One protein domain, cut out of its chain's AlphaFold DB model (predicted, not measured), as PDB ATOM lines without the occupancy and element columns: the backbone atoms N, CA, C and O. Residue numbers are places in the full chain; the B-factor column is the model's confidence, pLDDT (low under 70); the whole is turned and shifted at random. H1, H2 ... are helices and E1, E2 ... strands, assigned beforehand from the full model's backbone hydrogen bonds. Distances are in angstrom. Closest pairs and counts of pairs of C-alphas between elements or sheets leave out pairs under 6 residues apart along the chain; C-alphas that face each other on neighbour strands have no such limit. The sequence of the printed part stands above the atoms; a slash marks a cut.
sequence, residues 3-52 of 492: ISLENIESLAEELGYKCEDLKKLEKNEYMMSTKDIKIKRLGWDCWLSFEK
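Overview. This is residues 3 to 52 of the 492 residues of the protein "Phage protein" of Staphylococcus delphini (UniProt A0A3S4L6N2). A small antiparallel sheet of three strands forms a wall with two short helices on one side of it and its other face bare. H2 packs slantwise over the inner strand E2, while H1 touches H2 and lies a little farther from the strands, and the first residues, 3 to 4, pair with residues 46 to 47 of the edge strand E3. The printed part has 50 residues with two named helices and three named strands, in the order H1, H2, E1, E2, E3; the sheet order is E1, E2, E3, and the class is mixed, helices and strands. The whole is compact and rounded, with a radius of gyration of the C-alphas of 9.5 A and spans of 24 by 21 by 15 A.

Along the chain. The longest strand, E3, covers residues 46 to 51, measures 16.9 A from first to last C-alpha and ends at C-alpha 51 at (284.830, 187.378, 337.164). E2 covers residues 37 to 41 and measures 13.5 A. E1, residues 30 to 32, measures 7.0 A and begins at C-alpha 30 at (278.624, 197.487, 331.769). H2 covers residues 19 to 24 and measures 8.9 A. H1, residues 8 to 14, measures 9.8 A and begins at C-alpha 8 at (292.255, 196.137, 325.378).

Arrangement. E1, E2 and E3 form a meander, each strand the antiparallel neighbour of the one before. E1 and E2 are a hairpin at 160 degrees between their directions, with N 31 and O 39 within hydrogen-bond range at 2.9 A. E2 and E3 are also a hairpin at 160 degrees, with N 50 and O 38 at 2.7 A and N 38 and O 50 at 2.8 A. H2 is on the sheet at a height over the sheet of 9.7 A. It lies over E2, slantwise to the strands, at 40 degrees to E2 on the local plane; the closest C-alphas of H2 and E2, those of Leu 22 and Arg 41, are 7.9 A apart. H1 and H2 touch, and their closest C-alphas, those of Ala 12 and Cys 19, are 5.6 A apart. They run opposite ways at a steep tilt of 58 degrees. H1 is only just not on the sheet, with 4 pairs of C-alphas within 10 A. It is only just apart from E3, the closest C-alphas being 8.5 A apart. Every O i to N i+4 pair is within hydrogen-bond range in H2; in H1, 2 of 3 are.

Size, cuts and confidence. The two C-alphas farthest apart, those of Glu 6 and Lys 52, are 24.7 A apart. The printed part has no cut, and the links from H1 to H2, H2 to E1, E1 to E2 and E2 to E3 are tight. The mean pLDDT of the printed part is 76.1; residues 34 to 36 and 51 to 52 are under 70.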
ATOM      1  N   ILE A   3     291.893 196.843 332.713       79.44
ATOM      2  CA  ILE A   3     292.220 196.811 331.282       79.44
ATOM      3  C   ILE A   3     292.399 198.262 330.820       79.44
ATOM      4  O   ILE A   3     291.525 199.094 331.070       79.44
ATOM      5  N   SER A   4     293.517 198.566 330.170       80.88
ATOM      6  CA  SER A   4     293.831 199.878 329.597       80.88
ATOM      7  C   SER A   4     293.656 199.875 328.075       80.88
ATOM      8  O   SER A   4     293.563 198.827 327.442       80.88
ATOM      9  N   LEU A   5     293.622 201.057 327.458       79.38
ATOM     10  CA  LEU A   5     293.500 201.199 326.000       79.38
ATOM     11  C   LEU A   5     294.610 200.460 325.225       79.38
ATOM     12  O   LEU A   5     294.366 199.968 324.131       79.38
ATOM     13  N   GLU A   6     295.810 200.361 325.798       78.19
ATOM     14  CA  GLU A   6     296.985 199.743 325.166       78.19
ATOM     15  C   GLU A   6     296.912 198.210 325.119       78.19
ATOM     16  O   GLU A   6     297.531 197.589 324.262       78.19
ATOM     17  N   ASN A   7     296.150 197.589 326.025       79.94
ATOM     18  CA  ASN A   7     296.034 196.132 326.139       79.94
ATOM     19  C   ASN A   7     294.595 195.621 325.961       79.94
ATOM     20  O   ASN A   7     294.331 194.433 326.145       79.94
ATOM     21  N   ILE A   8     293.662 196.498 325.575       79.00
ATOM     22  CA  ILE A   8     292.255 196.137 325.378       79.00
ATOM     23  C   ILE A   8     292.069 195.150 324.229       79.00
ATOM     24  O   ILE A   8     291.188 194.308 324.311       79.00
ATOM     25  N   GLU A   9     292.886 195.217 323.179       78.19
ATOM     26  CA  GLU A   9     292.747 194.327 322.020       78.19
ATOM     27  C   GLU A   9     293.098 192.879 322.365       78.19
ATOM     28  O   GLU A   9     292.320 191.987 322.040       78.19
ATOM     29  N   SER A  10     294.177 192.647 323.119       78.81
ATOM     30  CA  SER A  10     294.539 191.296 323.564       78.81
ATOM     31  C   SER A  10     293.620 190.780 324.677       78.81
ATOM     32  O   SER A  10     293.126 189.656 324.607       78.81
ATOM     33  N   LEU A  11     293.326 191.603 325.690       77.25
ATOM     34  CA  LEU A  11     292.555 191.162 326.859       77.25
ATOM     35  C   LEU A  11     291.049 191.046 326.577       77.25
ATOM     36  O   LEU A  11     290.369 190.261 327.237       77.25
ATOM     37  N   ALA A  12     290.496 191.798 325.618       76.19
ATOM     38  CA  ALA A  12     289.085 191.667 325.246       76.19
ATOM     39  C   ALA A  12     288.786 190.291 324.645       76.19
ATOM     40  O   ALA A  12     287.812 189.652 325.052       76.19
ATOM     41  N   GLU A  13     289.637 189.821 323.730       77.88
ATOM     42  CA  GLU A  13     289.468 188.521 323.075       77.88
ATOM     43  C   GLU A  13     289.606 187.366 324.073       77.88
ATOM     44  O   GLU A  13     288.761 186.465 324.096       77.88
ATOM     45  N   GLU A  14     290.587 187.432 324.978       77.62
ATOM     46  CA  GLU A  14     290.766 186.438 326.047       77.62
ATOM     47  C   GLU A  14     289.517 186.321 326.945       77.62
ATOM     48  O   GLU A  14     289.038 185.217 327.255       77.62
ATOM     49  N   LEU A  15     288.918 187.463 327.295       73.50
ATOM     50  CA  LEU A  15     287.709 187.549 328.124       73.50
ATOM     51  C   LEU A  15     286.405 187.257 327.352       73.50
ATOM     52  O   LEU A  15     285.331 187.199 327.961       73.50
ATOM     53  N   GLY A  16     286.492 187.010 326.040       74.81
ATOM     54  CA  GLY A  16     285.374 186.613 325.182       74.81
ATOM     55  C   GLY A  16     284.510 187.771 324.675       74.81
ATOM     56  O   GLY A  16     283.315 187.574 324.452       74.81
ATOM     57  N   TYR A  17     285.085 188.962 324.513       79.88
ATOM     58  CA  TYR A  17     284.425 190.144 323.956       79.88
ATOM     59  C   TYR A  17     285.097 190.597 322.660       79.88
ATOM     60  O   TYR A  17     286.302 190.443 322.482       79.88
ATOM     61  N   LYS A  18     284.330 191.242 321.776       82.94
ATOM     62  CA  LYS A  18     284.908 191.992 320.658       82.94
ATOM     63  C   LYS A  18     285.365 193.362 321.153       82.94
ATOM     64  O   LYS A  18     284.615 194.068 321.829       82.94
ATOM     65  N   CYS A  19     286.582 193.755 320.786       79.44
ATOM     66  CA  CYS A  19     287.169 195.030 321.200       79.44
ATOM     67  C   CYS A  19     286.308 196.243 320.787       79.44
ATOM     68  O   CYS A  19     286.136 197.189 321.560       79.44
ATOM     69  N   GLU A  20     285.692 196.188 319.604       81.75
ATOM     70  CA  GLU A  20     284.805 197.240 319.094       81.75
ATOM     71  C   GLU A  20     283.600 197.504 320.003       81.75
ATOM     72  O   GLU A  20     283.205 198.657 320.189       81.75
ATOM     73  N   ASP A  21     283.039 196.460 320.612       81.44
ATOM     74  CA  ASP A  21     281.856 196.578 321.464       81.44
ATOM     75  C   ASP A  21     282.220 197.181 322.829       81.44
ATOM     76  O   ASP A  21     281.461 197.972 323.389       81.44
ATOM     77  N   LEU A  22     283.421 196.896 323.345       76.75
ATOM     78  CA  LEU A  22     283.924 197.503 324.584       76.75
ATOM     79  C   LEU A  22     284.289 198.984 324.414       76.75
ATOM     80  O   LEU A  22     284.115 199.767 325.355       76.75
ATOM     81  N   LYS A  23     284.766 199.382 323.226       79.75
ATOM     82  CA  LYS A  23     285.079 200.783 322.889       79.75
ATOM     83  C   LYS A  23     283.810 201.644 322.730       79.75
ATOM     84  O   LYS A  23     283.881 202.849 322.982       79.75
ATOM     85  N   LYS A  24     282.666 201.034 322.384       83.25
ATOM     86  CA  LYS A  24     281.347 201.692 322.255       83.25
ATOM     87  C   LYS A  24     280.625 201.948 323.583       83.25
ATOM     88  O   LYS A  24     279.719 202.769 323.597       83.25
ATOM     89  N   LEU A  25     281.016 201.286 324.676       79.50
ATOM     90  CA  LEU A  25     280.398 201.487 325.996       79.50
ATOM     91  C   LEU A  25     280.550 202.932 326.479       79.50
ATOM     92  O   LEU A  25     281.664 203.467 326.471       79.50
ATOM     93  N   GLU A  26     279.481 203.537 326.988       76.94
ATOM     94  CA  GLU A  26     279.579 204.836 327.649       76.94
ATOM     95  C   GLU A  26     280.192 204.712 329.055       76.94
ATOM     96  O   GLU A  26     280.359 203.630 329.631       76.94
ATOM     97  N   LYS A  27     280.595 205.847 329.634       75.81
ATOM     98  CA  LYS A  27     281.203 205.867 330.969       75.81
ATOM     99  C   LYS A  27     280.211 205.315 331.998       75.81
ATOM    100  O   LYS A  27     279.099 205.809 332.118       75.81
ATOM    101  N   ASN A  28     280.667 204.363 332.813       71.19
ATOM    102  CA  ASN A  28     279.897 203.606 333.805       71.19
ATOM    103  C   ASN A  28     278.907 202.561 333.274       71.19
ATOM    104  O   ASN A  28     278.309 201.862 334.100       71.19
ATOM    105  N   GLU A  29     278.794 202.371 331.963       77.06
ATOM    106  CA  GLU A  29     278.055 201.235 331.423       77.06
ATOM    107  C   GLU A  29     278.830 199.926 331.589       77.06
ATOM    108  O   GLU A  29     280.061 199.899 331.735       77.06
ATOM    109  N   TYR A  30     278.081 198.824 331.613       79.44
ATOM    110  CA  TYR A  30     278.624 197.487 331.769       79.44
ATOM    111  C   TYR A  30     278.093 196.537 330.703       79.44
ATOM    112  O   TYR A  30     276.966 196.664 330.237       79.44
ATOM    113  N   MET A  31     278.896 195.524 330.398       77.56
ATOM    114  CA  MET A  31     278.543 194.439 329.493       77.56
ATOM    115  C   MET A  31     278.914 193.099 330.130       77.56
ATOM    116  O   MET A  31     279.874 193.009 330.898       77.56
ATOM    117  N   MET A  32     278.165 192.048 329.815       75.81
ATOM    118  CA  MET A  32     278.375 190.685 330.317       75.81
ATOM    119  C   MET A  32     278.719 189.763 329.148       75.81
ATOM    120  O   MET A  32     278.010 189.798 328.145       75.81
ATOM    121  N   SER A  33     279.770 188.950 329.265       72.69
ATOM    122  CA  SER A  33     280.059 187.908 328.275       72.69
ATOM    123  C   SER A  33     279.368 186.605 328.642       72.69
ATOM    124  O   SER A  33     278.909 186.395 329.767       72.69
ATOM    125  N   THR A  34     279.356 185.684 327.684       60.31
ATOM    126  CA  THR A  34     278.878 184.308 327.852       60.31
ATOM    127  C   THR A  34     279.696 183.494 328.863       60.31
ATOM    128  O   THR A  34     279.237 182.440 329.296       60.31
ATOM    129  N   LYS A  35     280.875 183.978 329.284       63.78
ATOM    130  CA  LYS A  35     281.734 183.354 330.306       63.78
ATOM    131  C   LYS A  35     281.446 183.845 331.739       63.78
ATOM    132  O   LYS A  35     282.264 183.624 332.623       63.78
ATOM    133  N   ASP A  36     280.316 184.518 331.987       66.31
ATOM    134  CA  ASP A  36     279.940 185.099 333.296       66.31
ATOM    135  C   ASP A  36     280.941 186.142 333.846       66.31
ATOM    136  O   ASP A  36     281.006 186.422 335.049       66.31
ATOM    137  N   ILE A  37     281.703 186.770 332.949       73.75
ATOM    138  CA  ILE A  37     282.600 187.883 333.259       73.75
ATOM    139  C   ILE A  37     281.839 189.183 332.986       73.75
ATOM    140  O   ILE A  37     281.190 189.318 331.952       73.75
ATOM    141  N   LYS A  38     281.881 190.132 333.926       81.12
ATOM    142  CA  LYS A  38     281.295 191.476 333.806       81.12
ATOM    143  C   LYS A  38     282.397 192.485 333.531       81.12
ATOM    144  O   LYS A  38     283.333 192.553 334.320       81.12
ATOM    145  N   ILE A  39     282.275 193.322 332.508       78.69
ATOM    146  CA  ILE A  39     283.219 194.425 332.256       78.69
ATOM    147  C   ILE A  39     282.483 195.759 332.347       78.69
ATOM    148  O   ILE A  39     281.393 195.902 331.800       78.69
ATOM    149  N   LYS A  40     283.070 196.730 333.053       81.56
ATOM    150  CA  LYS A  40     282.546 198.093 333.208       81.56
ATOM    151  C   LYS A  40     283.570 199.117 332.725       81.56
ATOM    152  O   LYS A  40     284.733 199.036 333.120       81.56
ATOM    153  N   ARG A  41     283.145 200.113 331.940       77.81
ATOM    154  CA  ARG A  41     284.016 201.228 331.532       77.81
ATOM    155  C   ARG A  41     284.102 202.273 332.645       77.81
ATOM    156  O   ARG A  41     283.079 202.791 333.094       77.81
ATOM    157  N   LEU A  42     285.314 202.581 333.102       74.12
ATOM    158  CA  LEU A  42     285.557 203.578 334.154       74.12
ATOM    159  C   LEU A  42     285.929 204.950 333.571       74.12
ATOM    160  O   LEU A  42     285.539 205.982 334.122       74.12
ATOM    161  N   GLY A  43     286.637 204.959 332.439       72.06
ATOM    162  CA  GLY A  43     287.123 206.156 331.748       72.06
ATOM    163  C   GLY A  43     287.274 205.938 330.240       72.06
ATOM    164  O   GLY A  43     286.928 204.877 329.721       72.06
ATOM    165  N   TRP A  44     287.767 206.945 329.516       70.50
ATOM    166  CA  TRP A  44     287.939 206.855 328.060       70.50
ATOM    167  C   TRP A  44     289.008 205.821 327.659       70.50
ATOM    168  O   TRP A  44     288.895 205.224 326.590       70.50
ATOM    169  N   ASP A  45     289.951 205.547 328.555       76.69
ATOM    170  CA  ASP A  45     291.134 204.703 328.397       76.69
ATOM    171  C   ASP A  45     291.187 203.500 329.361       76.69
ATOM    172  O   ASP A  45     292.183 202.775 329.366       76.69
ATOM    173  N   CYS A  46     290.149 203.266 330.181       76.19
ATOM    174  CA  CYS A  46     290.202 202.274 331.261       76.19
ATOM    175  C   CYS A  46     288.876 201.527 331.515       76.19
ATOM    176  O   CYS A  46     287.804 202.131 331.668       76.19
ATOM    177  N   TRP A  47     288.977 200.200 331.645       83.44
ATOM    178  CA  TRP A  47     287.893 199.253 331.916       83.44
ATOM    179  C   TRP A  47     288.244 198.327 333.087       83.44
ATOM    180  O   TRP A  47     289.403 198.019 333.354       83.44
ATOM    181  N   LEU A  48     287.219 197.850 333.789       77.31
ATOM    182  CA  LEU A  48     287.351 196.964 334.942       77.31
ATOM    183  C   LEU A  48     286.541 195.689 334.723       77.31
ATOM    184  O   LEU A  48     285.325 195.757 334.538       77.31
ATOM    185  N   SER A  49     287.206 194.534 334.773       75.06
ATOM    186  CA  SER A  49     286.568 193.220 334.691       75.06
ATOM    187  C   SER A  49     286.357 192.586 336.070       75.06
ATOM    188  O   SER A  49     287.227 192.635 336.950       75.06
ATOM    189  N   PHE A  50     285.198 191.955 336.235       72.25
ATOM    190  CA  PHE A  50     284.781 191.175 337.390       72.25
ATOM    191  C   PHE A  50     284.446 189.766 336.918       72.25
ATOM    192  O   PHE A  50     283.533 189.575 336.120       72.25
ATOM    193  N   GLU A  51     285.159 188.773 337.422       67.62
ATOM    194  CA  GLU A  51     284.830 187.378 337.164       67.62
ATOM    195  C   GLU A  51     283.893 186.891 338.268       67.62
ATOM    196  O   GLU A  51     284.239 186.908 339.456       67.62
ATOM    197  N   LYS A  52     282.668 186.511 337.902       54.62
ATOM    198  CA  LYS A  52     281.714 185.968 338.864       54.62
ATOM    199  C   LYS A  52     282.099 184.508 339.097       54.62
ATOM    200  O   LYS A  52     281.681 183.634 338.345       54.62
TER     201      LYS A  52